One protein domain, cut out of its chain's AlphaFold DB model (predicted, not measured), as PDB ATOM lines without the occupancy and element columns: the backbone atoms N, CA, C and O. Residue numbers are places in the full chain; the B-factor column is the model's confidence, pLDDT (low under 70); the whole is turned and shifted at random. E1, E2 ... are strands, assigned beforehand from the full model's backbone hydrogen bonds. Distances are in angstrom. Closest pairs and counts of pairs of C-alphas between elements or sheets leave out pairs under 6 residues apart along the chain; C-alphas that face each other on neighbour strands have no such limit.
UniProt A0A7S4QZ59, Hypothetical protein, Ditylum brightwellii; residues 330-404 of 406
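This is residues 330 to 404 of the 406 residues of the protein "Hypothetical protein" of Ditylum brightwellii (UniProt A0A7S4QZ59). With little regular structure, this is mostly loops round two small strand hairpins side by side, E2 with E3 and E4 with E5, while E1 lies off toward the other end of the long axis. The 75 printed residues hold no named helix and five named strands, E1 to E5 in chain order; the class is all strand, with only 15 residues in named elements. Both two-stranded sheets are antiparallel. The whole is compact, radius of gyration of the C-alphas 12.7 A, spanning 37 by 25 by 18 A.

Start at residues 330 to 331, paired antiparallel with residues 337 to 338 of E1, residues 337 to 339. E1 is apart from E2, residues 371 to 373. E2 and E3, residues 379 to 381, form a hairpin; N 372 and O 380 are within hydrogen-bond range, 3.0 A. In the hairpin of E4, residues 389 to 391, and E5, residues 394 to 396, look at N 391 and O 394, 2.8 A. The closest C-alphas of E3 and E4, Cys 381 and Phe 389, are 6.0 A apart.

Find C-alpha 337 at (-4.731, 0.653, -4.638), where E1 begins; E5 ends at C-alpha 396, (-2.907, 5.713, -26.627). From first to last C-alpha, E2 measures 7.1 A.

The E1 to E2 link is long, 31 residues. The printed part has no cut, and no printed residue is under 70 in pLDDT.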
ATOM      1  N   ARG A 330      -0.543  -1.992  -6.338       92.38
ATOM      2  CA  ARG A 330       0.023  -0.772  -6.918       92.38
ATOM      3  C   ARG A 330      -0.797   0.424  -6.458       92.38
ATOM      4  O   ARG A 330      -2.012   0.433  -6.640       92.38
ATOM      5  N   LYS A 331      -0.129   1.428  -5.887       93.12
ATOM      6  CA  LYS A 331      -0.758   2.702  -5.525       93.12
ATOM      7  C   LYS A 331      -0.961   3.561  -6.776       93.12
ATOM      8  O   LYS A 331      -0.009   3.782  -7.522       93.12
ATOM      9  N   CYS A 332      -2.182   4.023  -6.988       89.00
ATOM     10  CA  CYS A 332      -2.583   4.912  -8.069       89.00
ATOM     11  C   CYS A 332      -2.310   6.389  -7.707       89.00
ATOM     12  O   CYS A 332      -2.206   6.716  -6.519       89.00
ATOM     13  N   PRO A 333      -2.210   7.304  -8.694       84.44
ATOM     14  CA  PRO A 333      -1.987   8.736  -8.459       84.44
ATOM     15  C   PRO A 333      -3.069   9.402  -7.603       84.44
ATOM     16  O   PRO A 333      -2.760  10.280  -6.804       84.44
ATOM     17  N   ASN A 334      -4.316   8.934  -7.709       79.50
ATOM     18  CA  ASN A 334      -5.436   9.376  -6.874       79.50
ATOM     19  C   ASN A 334      -5.358   8.869  -5.413       79.50
ATOM     20  O   ASN A 334      -6.161   9.264  -4.574       79.50
ATOM     21  N   GLY A 335      -4.386   8.007  -5.091       88.88
ATOM     22  CA  GLY A 335      -4.181   7.424  -3.766       88.88
ATOM     23  C   GLY A 335      -4.775   6.028  -3.562       88.88
ATOM     24  O   GLY A 335      -4.419   5.395  -2.565       88.88
ATOM     25  N   ASP A 336      -5.600   5.534  -4.492       89.00
ATOM     26  CA  ASP A 336      -6.207   4.197  -4.435       89.00
ATOM     27  C   ASP A 336      -5.175   3.080  -4.658       89.00
ATOM     28  O   ASP A 336      -4.042   3.323  -5.073       89.00
ATOM     29  N   TYR A 337      -5.565   1.830  -4.394       91.31
ATOM     30  CA  TYR A 337      -4.731   0.653  -4.638       91.31
ATOM     31  C   TYR A 337      -5.428  -0.317  -5.586       91.31
ATOM     32  O   TYR A 337      -6.581  -0.689  -5.378       91.31
ATOM     33  N   VAL A 338      -4.698  -0.778  -6.599       91.56
ATOM     34  CA  VAL A 338      -5.144  -1.826  -7.525       91.56
ATOM     35  C   VAL A 338      -4.315  -3.089  -7.326       91.56
ATOM     36  O   VAL A 338      -3.102  -3.021  -7.121       91.56
ATOM     37  N   SER A 339      -4.964  -4.248  -7.386       91.50
ATOM     38  CA  SER A 339      -4.314  -5.561  -7.368       91.50
ATOM     39  C   SER A 339      -4.182  -6.132  -8.781       91.50
ATOM     40  O   SER A 339      -4.746  -5.606  -9.750       91.50
ATOM     41  N   ARG A 340      -3.409  -7.212  -8.904       87.25
ATOM     42  CA  ARG A 340      -3.287  -7.979 -10.146       87.25
ATOM     43  C   ARG A 340      -4.604  -8.659 -10.519       87.25
ATOM     44  O   ARG A 340      -5.311  -9.182  -9.658       87.25
ATOM     45  N   ASP A 341      -4.924  -8.664 -11.808       82.19
ATOM     46  CA  ASP A 341      -6.110  -9.314 -12.362       82.19
ATOM     47  C   ASP A 341      -5.766 -10.698 -12.932       82.19
ATOM     48  O   ASP A 341      -5.007 -10.815 -13.898       82.19
ATOM     49  N   ARG A 342      -6.372 -11.752 -12.367       83.38
ATOM     50  CA  ARG A 342      -6.217 -13.136 -12.847       83.38
ATOM     51  C   ARG A 342      -6.638 -13.288 -14.309       83.38
ATOM     52  O   ARG A 342      -6.047 -14.085 -15.030       83.38
ATOM     53  N   TYR A 343      -7.630 -12.527 -14.761       80.25
ATOM     54  CA  TYR A 343      -8.150 -12.644 -16.123       80.25
ATOM     55  C   TYR A 343      -7.326 -11.866 -17.153       80.25
ATOM     56  O   TYR A 343      -7.516 -12.062 -18.349       80.25
ATOM     57  N   ASN A 344      -6.395 -11.019 -16.702       80.88
ATOM     58  CA  ASN A 344      -5.526 -10.221 -17.564       80.88
ATOM     59  C   ASN A 344      -4.044 -10.546 -17.320       80.88
ATOM     60  O   ASN A 344      -3.235  -9.655 -17.090       80.88
ATOM     61  N   GLY A 345      -3.695 -11.837 -17.287       83.38
ATOM     62  CA  GLY A 345      -2.295 -12.277 -17.209       83.38
ATOM     63  C   GLY A 345      -1.554 -11.841 -15.942       83.38
ATOM     64  O   GLY A 345      -0.332 -11.725 -15.964       83.38
ATOM     65  N   CYS A 346      -2.276 -11.588 -14.844       86.56
ATOM     66  CA  CYS A 346      -1.731 -11.016 -13.614       86.56
ATOM     67  C   CYS A 346      -1.134  -9.609 -13.767       86.56
ATOM     68  O   CYS A 346      -0.339  -9.184 -12.923       86.56
ATOM     69  N   ASP A 347      -1.544  -8.850 -14.780       87.94
ATOM     70  CA  ASP A 347      -1.285  -7.416 -14.833       87.94
ATOM     71  C   ASP A 347      -2.129  -6.677 -13.788       87.94
ATOM     72  O   ASP A 347      -3.229  -7.101 -13.426       87.94
ATOM     73  N   PHE A 348      -1.624  -5.550 -13.282       89.94
ATOM     74  CA  PHE A 348      -2.411  -4.679 -12.410       89.94
ATOM     75  C   PHE A 348      -3.637  -4.148 -13.148       89.94
ATOM     76  O   PHE A 348      -3.521  -3.680 -14.285       89.94
ATOM     77  N   LYS A 349      -4.794  -4.138 -12.475       89.38
ATOM     78  CA  LYS A 349      -5.971  -3.435 -13.000       89.38
ATOM     79  C   LYS A 349      -5.617  -1.967 -13.299       89.38
ATOM     80  O   LYS A 349      -4.811  -1.376 -12.566       89.38
ATOM     81  N   PRO A 350      -6.177  -1.367 -14.366       89.19
ATOM     82  CA  PRO A 350      -6.040   0.065 -14.605       89.19
ATOM     83  C   PRO A 350      -6.515   0.852 -13.385       89.19
ATOM     84  O   PRO A 350      -7.487   0.461 -12.733       89.19
ATOM     85  N   CYS A 351      -5.836   1.950 -13.078       92.81
ATOM     86  CA  CYS A 351      -6.338   2.889 -12.085       92.81
ATOM     87  C   CYS A 351      -7.629   3.532 -12.616       92.81
ATOM     88  O   CYS A 351      -7.779   3.726 -13.825       92.81
ATOM     89  N   CYS A 352      -8.580   3.822 -11.728       93.38
ATOM     90  CA  CYS A 352      -9.772   4.573 -12.106       93.38
ATOM     91  C   CYS A 352      -9.499   6.082 -12.009       93.38
ATOM     92  O   CYS A 352      -8.632   6.502 -11.244       93.38
ATOM     93  N   CYS A 353     -10.212   6.890 -12.792       94.56
ATOM     94  CA  CYS A 353     -10.065   8.347 -12.771       94.56
ATOM     95  C   CYS A 353     -11.066   9.002 -11.823       94.56
ATOM     96  O   CYS A 353     -12.248   8.649 -11.852       94.56
ATOM     97  N   ASP A 354     -10.627   9.983 -11.032       94.19
ATOM     98  CA  ASP A 354     -11.512  10.712 -10.119       94.19
ATOM     99  C   ASP A 354     -12.535  11.551 -10.917       94.19
ATOM    100  O   ASP A 354     -12.136  12.421 -11.695       94.19
ATOM    101  N   PRO A 355     -13.856  11.338 -10.755       94.25
ATOM    102  CA  PRO A 355     -14.884  12.146 -11.414       94.25
ATOM    103  C   PRO A 355     -14.795  13.651 -11.125       94.25
ATOM    104  O   PRO A 355     -15.316  14.451 -11.904       94.25
ATOM    105  N   LYS A 356     -14.166  14.062 -10.016       94.19
ATOM    106  CA  LYS A 356     -13.959  15.480  -9.686       94.19
ATOM    107  C   LYS A 356     -12.967  16.164 -10.614       94.19
ATOM    108  O   LYS A 356     -13.112  17.361 -10.836       94.19
ATOM    109  N   ASP A 357     -12.041  15.404 -11.189       94.56
ATOM    110  CA  ASP A 357     -11.024  15.888 -12.122       94.56
ATOM    111  C   ASP A 357     -11.476  15.762 -13.587       94.56
ATOM    112  O   ASP A 357     -10.706  16.023 -14.511       94.56
ATOM    113  N   GLU A 358     -12.730  15.356 -13.830       95.75
ATOM    114  CA  GLU A 358     -13.249  15.153 -15.180       95.75
ATOM    115  C   GLU A 358     -13.283  16.484 -15.963       95.75
ATOM    116  O   GLU A 358     -13.907  17.455 -15.507       95.75
ATOM    117  N   PRO A 359     -12.654  16.554 -17.155       96.50
ATOM    118  CA  PRO A 359     -12.690  17.736 -18.006       96.50
ATOM    119  C   PRO A 359     -14.115  18.202 -18.323       96.50
ATOM    120  O   PRO A 359     -14.993  17.412 -18.671       96.50
ATOM    121  N   GLY A 360     -14.360  19.509 -18.210       94.94
ATOM    122  CA  GLY A 360     -15.683  20.101 -18.432       94.94
ATOM    123  C   GLY A 360     -16.686  19.937 -17.282       94.94
ATOM    124  O   GLY A 360     -17.788  20.479 -17.367       94.94
ATOM    125  N   ARG A 361     -16.325  19.253 -16.188       94.44
ATOM    126  CA  ARG A 361     -17.077  19.270 -14.922       94.44
ATOM    127  C   ARG A 361     -16.347  20.102 -13.875       94.44
ATOM    128  O   ARG A 361     -15.164  20.364 -14.008       94.44
ATOM    129  N   PHE A 362     -17.065  20.553 -12.846       93.56
ATOM    130  CA  PHE A 362     -16.486  21.208 -11.660       93.56
ATOM    131  C   PHE A 362     -15.497  22.364 -11.936       93.56
ATOM    132  O   PHE A 362     -14.612  22.611 -11.131       93.56
ATOM    133  N   GLN A 363     -15.681  23.112 -13.034       95.38
ATOM    134  CA  GLN A 363     -14.780  24.187 -13.501       95.38
ATOM    135  C   GLN A 363     -13.409  23.719 -14.030       95.38
ATOM    136  O   GLN A 363     -12.544  24.552 -14.298       95.38
ATOM    137  N   ASN A 364     -13.224  22.419 -14.257       94.31
ATOM    138  CA  ASN A 364     -12.045  21.889 -14.934       94.31
ATOM    139  C   ASN A 364     -12.003  22.345 -16.394       94.31
ATOM    140  O   ASN A 364     -13.040  22.561 -17.032       94.31
ATOM    141  N   SER A 365     -10.790  22.442 -16.944       95.50
ATOM    142  CA  SER A 365     -10.582  22.767 -18.354       95.50
ATOM    143  C   SER A 365     -11.394  21.834 -19.256       95.50
ATOM    144  O   SER A 365     -11.431  20.624 -19.057       95.50
ATOM    145  N   PHE A 366     -12.083  22.412 -20.237       96.12
ATOM    146  CA  PHE A 366     -12.928  21.672 -21.172       96.12
ATOM    147  C   PHE A 366     -12.101  21.137 -22.350       96.12
ATOM    148  O   PHE A 366     -11.376  21.898 -22.989       96.12
ATOM    149  N   CYS A 367     -12.245  19.847 -22.668       96.31
ATOM    150  CA  CYS A 367     -11.666  19.243 -23.868       96.31
ATOM    151  C   CYS A 367     -12.690  19.291 -25.017       96.31
ATOM    152  O   CYS A 367     -13.676  18.555 -24.998       96.31
ATOM    153  N   PHE A 368     -12.452  20.119 -26.041       94.69
ATOM    154  CA  PHE A 368     -13.390  20.299 -27.165       94.69
ATOM    155  C   PHE A 368     -13.676  19.021 -27.960       94.69
ATOM    156  O   PHE A 368     -14.774  18.841 -28.478       94.69
ATOM    157  N   GLU A 369     -12.703  18.124 -28.032       95.31
ATOM    158  CA  GLU A 369     -12.769  16.904 -28.839       95.31
ATOM    159  C   GLU A 369     -12.995  15.649 -27.991       95.31
ATOM    160  O   GLU A 369     -12.805  14.532 -28.464       95.31
ATOM    161  N   GLY A 370     -13.397  15.836 -26.733       95.38
ATOM    162  CA  GLY A 370     -13.627  14.765 -25.774       95.38
ATOM    163  C   GLY A 370     -12.412  14.426 -24.913       95.38
ATOM    164  O   GLY A 370     -11.279  14.861 -25.143       95.38
ATOM    165  N   HIS A 371     -12.686  13.631 -23.884       96.31
ATOM    166  CA  HIS A 371     -11.731  13.175 -22.882       96.31
ATOM    167  C   HIS A 371     -11.907  11.681 -22.602       96.31
ATOM    168  O   HIS A 371     -12.993  11.114 -22.769       96.31
ATOM    169  N   LYS A 372     -10.824  11.028 -22.175       97.12
ATOM    170  CA  LYS A 372     -10.821   9.629 -21.727       97.12
ATOM    171  C   LYS A 372      -9.991   9.477 -20.462       97.12
ATOM    172  O   LYS A 372      -9.061  10.240 -20.219       97.12
ATOM    173  N   CYS A 373     -10.352   8.469 -19.674       96.38
ATOM    174  CA  CYS A 373      -9.580   8.053 -18.517       96.38
ATOM    175  C   CYS A 373      -8.371   7.233 -18.983       96.38
ATOM    176  O   CYS A 373      -8.519   6.256 -19.724       96.38
ATOM    177  N   CYS A 374      -7.177   7.642 -18.583       95.44
ATOM    178  CA  CYS A 374      -5.933   6.952 -18.878       95.44
ATOM    179  C   CYS A 374      -5.752   5.722 -17.963       95.44
ATOM    180  O   CYS A 374      -6.319   5.673 -16.871       95.44
ATOM    181  N   PRO A 375      -4.962   4.710 -18.372       91.81
ATOM    182  CA  PRO A 375      -4.694   3.525 -17.546       91.81
ATOM    183  C   PRO A 375      -4.008   3.830 -16.205       91.81
ATOM    184  O   PRO A 375      -4.060   3.016 -15.279       91.81
ATOM    185  N   ASP A 376      -3.338   4.979 -16.127       91.62
ATOM    186  CA  ASP A 376      -2.682   5.504 -14.931       91.62
ATOM    187  C   ASP A 376      -3.662   6.177 -13.953       91.62
ATOM    188  O   ASP A 376      -3.263   6.499 -12.840       91.62
ATOM    189  N   GLY A 377      -4.942   6.333 -14.315       92.56
ATOM    190  CA  GLY A 377      -5.964   6.962 -13.477       92.56
ATOM    191  C   GLY A 377      -6.062   8.481 -13.631       92.56
ATOM    192  O   GLY A 377      -6.737   9.123 -12.831       92.56
ATOM    193  N   THR A 378      -5.419   9.072 -14.641       94.88
ATOM    194  CA  THR A 378      -5.546  10.502 -14.957       94.88
ATOM    195  C   THR A 378      -6.511  10.743 -16.119       94.88
ATOM    196  O   THR A 378      -6.695   9.893 -16.992       94.88
ATOM    197  N   TRP A 379      -7.162  11.906 -16.155       95.81
ATOM    198  CA  TRP A 379      -7.955  12.311 -17.318       95.81
ATOM    199  C   TRP A 379      -7.068  12.941 -18.388       95.81
ATOM    200  O   TRP A 379      -6.215  13.772 -18.083       95.81
ATOM    201  N   SER A 380      -7.322  12.605 -19.653       96.81
ATOM    202  CA  SER A 380      -6.628  13.209 -20.792       96.81
ATOM    203  C   SER A 380      -7.596  13.678 -21.874       96.81
ATOM    204  O   SER A 380      -8.613  13.029 -22.148       96.81
ATOM    205  N   CYS A 381      -7.268  14.815 -22.495       97.19
ATOM    206  CA  CYS A 381      -7.954  15.328 -23.676       97.19
ATOM    207  C   CYS A 381      -7.492  14.599 -24.949       97.19
ATOM    208  O   CYS A 381      -6.348  14.148 -25.058       97.19
ATOM    209  N   SER A 382      -8.378  14.541 -25.944       96.25
ATOM    210  CA  SER A 382      -8.023  14.178 -27.323       96.25
ATOM    211  C   SER A 382      -6.940  15.108 -27.897       96.25
ATOM    212  O   SER A 382      -6.898  16.293 -27.562       96.25
ATOM    213  N   ILE A 383      -6.084  14.578 -28.780       96.00
ATOM    214  CA  ILE A 383      -5.011  15.327 -29.474       96.00
ATOM    215  C   ILE A 383      -5.393  15.858 -30.871       96.00
ATOM    216  O   ILE A 383      -4.508  16.200 -31.653       96.00
ATOM    217  N   GLY A 384      -6.671  15.881 -31.235       95.25
ATOM    218  CA  GLY A 384      -7.140  16.361 -32.544       95.25
ATOM    219  C   GLY A 384      -8.216  15.491 -33.200       95.25
ATOM    220  O   GLY A 384      -8.883  15.923 -34.139       95.25
ATOM    221  N   ASP A 385      -8.342  14.225 -32.789       94.62
ATOM    222  CA  ASP A 385      -8.989  13.181 -33.600       94.62
ATOM    223  C   ASP A 385     -10.091  12.387 -32.873       94.62
ATOM    224  O   ASP A 385     -10.690  11.486 -33.472       94.62
ATOM    225  N   ASN A 386     -10.361  12.703 -31.599       91.75
ATOM    226  CA  ASN A 386     -11.303  12.005 -30.710       91.75
ATOM    227  C   ASN A 386     -11.041  10.483 -30.593       91.75
ATOM    228  O   ASN A 386     -11.927   9.695 -30.255       91.75
ATOM    229  N   LYS A 387      -9.824  10.032 -30.917       95.50
ATOM    230  CA  LYS A 387      -9.417   8.615 -30.897       95.50
ATOM    231  C   LYS A 387      -8.100   8.400 -30.163       95.50
ATOM    232  O   LYS A 387      -7.901   7.332 -29.587       95.50
ATOM    233  N   SER A 388      -7.237   9.400 -30.183       96.75
ATOM    234  CA  SER A 388      -5.892   9.389 -29.643       96.75
ATOM    235  C   SER A 388      -5.827  10.331 -28.444       96.75
ATOM    236  O   SER A 388      -6.242  11.488 -28.519       96.75
ATOM    237  N   PHE A 389      -5.311   9.829 -27.325       96.94
ATOM    238  CA  PHE A 389      -5.254  10.555 -26.053       96.94
ATOM    239  C   PHE A 389      -3.829  10.492 -25.504       96.94
ATOM    240  O   PHE A 389      -3.184   9.447 -25.598       96.94
ATOM    241  N   SER A 390      -3.329  11.606 -24.965       95.75
ATOM    242  CA  SER A 390      -1.970  11.694 -24.417       95.75
ATOM    243  C   SER A 390      -1.976  11.335 -22.932       95.75
ATOM    244  O   SER A 390      -2.385  12.144 -22.102       95.75
ATOM    245  N   CYS A 391      -1.559  10.118 -22.596       95.19
ATOM    246  CA  CYS A 391      -1.482   9.601 -21.232       95.19
ATOM    247  C   CYS A 391      -0.012   9.474 -20.826       95.19
ATOM    248  O   CYS A 391       0.720   8.708 -21.451       95.19
ATOM    249  N   ASP A 392       0.421  10.246 -19.827       91.25
ATOM    250  CA  ASP A 392       1.817  10.298 -19.356       91.25
ATOM    251  C   ASP A 392       2.852  10.469 -20.494       91.25
ATOM    252  O   ASP A 392       3.855   9.770 -20.593       91.25
ATOM    253  N   GLY A 393       2.557  11.359 -21.448       92.69
ATOM    254  CA  GLY A 393       3.418  11.614 -22.612       92.69
ATOM    255  C   GLY A 393       3.342  10.563 -23.730       92.69
ATOM    256  O   GLY A 393       3.995  10.729 -24.762       92.69
ATOM    257  N   HIS A 394       2.523   9.521 -23.578       94.62
ATOM    258  CA  HIS A 394       2.293   8.495 -24.592       94.62
ATOM    259  C   HIS A 394       0.921   8.644 -25.252       94.62
ATOM    260  O   HIS A 394      -0.097   8.800 -24.585       94.62
ATOM    261  N   ILE A 395       0.874   8.529 -26.580       96.12
ATOM    262  CA  ILE A 395      -0.392   8.527 -27.319       96.12
ATOM    263  C   ILE A 395      -0.986   7.118 -27.276       96.12
ATOM    264  O   ILE A 395      -0.404   6.180 -27.826       96.12
ATOM    265  N   ILE A 396      -2.157   6.971 -26.660       95.38
ATOM    266  CA  ILE A 396      -2.907   5.713 -26.627       95.38
ATOM    267  C   ILE A 396      -4.201   5.818 -27.435       95.38
ATOM    268  O   ILE A 396      -4.847   6.863 -27.483       95.38
ATOM    269  N   THR A 397      -4.590   4.705 -28.055       96.00
ATOM    270  CA  THR A 397      -5.821   4.589 -28.863       96.00
ATOM    271  C   THR A 397      -6.786   3.520 -28.343       96.00
ATOM    272  O   THR A 397      -7.895   3.370 -28.854       96.00
ATOM    273  N   LYS A 398      -6.375   2.746 -27.331       93.19
ATOM    274  CA  LYS A 398      -7.149   1.661 -26.710       93.19
ATOM    275  C   LYS A 398      -6.679   1.417 -25.277       93.19
ATOM    276  O   LYS A 398      -5.612   1.883 -24.893       93.19
ATOM    277  N   GLY A 399      -7.452   0.633 -24.522       89.19
ATOM    278  CA  GLY A 399      -7.114   0.266 -23.141       89.19
ATOM    279  C   GLY A 399      -7.388   1.370 -22.120       89.19
ATOM    280  O   GLY A 399      -6.720   1.419 -21.099       89.19
ATOM    281  N   PHE A 400      -8.337   2.263 -22.407       92.94
ATOM    282  CA  PHE A 400      -8.730   3.345 -21.503       92.94
ATOM    283  C   PHE A 400      -9.194   2.810 -20.140       92.94
ATOM    284  O   PHE A 400      -9.825   1.754 -20.060       92.94
ATOM    285  N   GLY A 401      -8.892   3.561 -19.082       89.56
ATOM    286  CA  GLY A 401      -9.410   3.324 -17.743       89.56
ATOM    287  C   GLY A 401     -10.903   3.647 -17.633       89.56
ATOM    288  O   GLY A 401     -11.562   4.054 -18.594       89.56
ATOM    289  N   VAL A 402     -11.441   3.479 -16.429       93.25
ATOM    290  CA  VAL A 402     -12.835   3.800 -16.093       93.25
ATOM    291  C   VAL A 402     -12.877   4.915 -15.055       93.25
ATOM    292  O   VAL A 402     -11.966   5.038 -14.244       93.25
ATOM    293  N   ALA A 403     -13.930   5.731 -15.057       92.25
ATOM    294  CA  ALA A 403     -14.155   6.666 -13.959       92.25
ATOM    295  C   ALA A 403     -14.417   5.888 -12.657       92.25
ATOM    296  O   ALA A 403     -15.079   4.845 -12.678       92.25
ATOM    297  N   CYS A 404     -13.893   6.378 -11.535       89.25
ATOM    298  CA  CYS A 404     -14.158   5.787 -10.231       89.25
ATOM    299  C   CYS A 404     -15.641   5.948  -9.877       89.25
ATOM    300  O   CYS A 404     -16.245   6.995 -10.119       89.25
TER     301      CYS A 404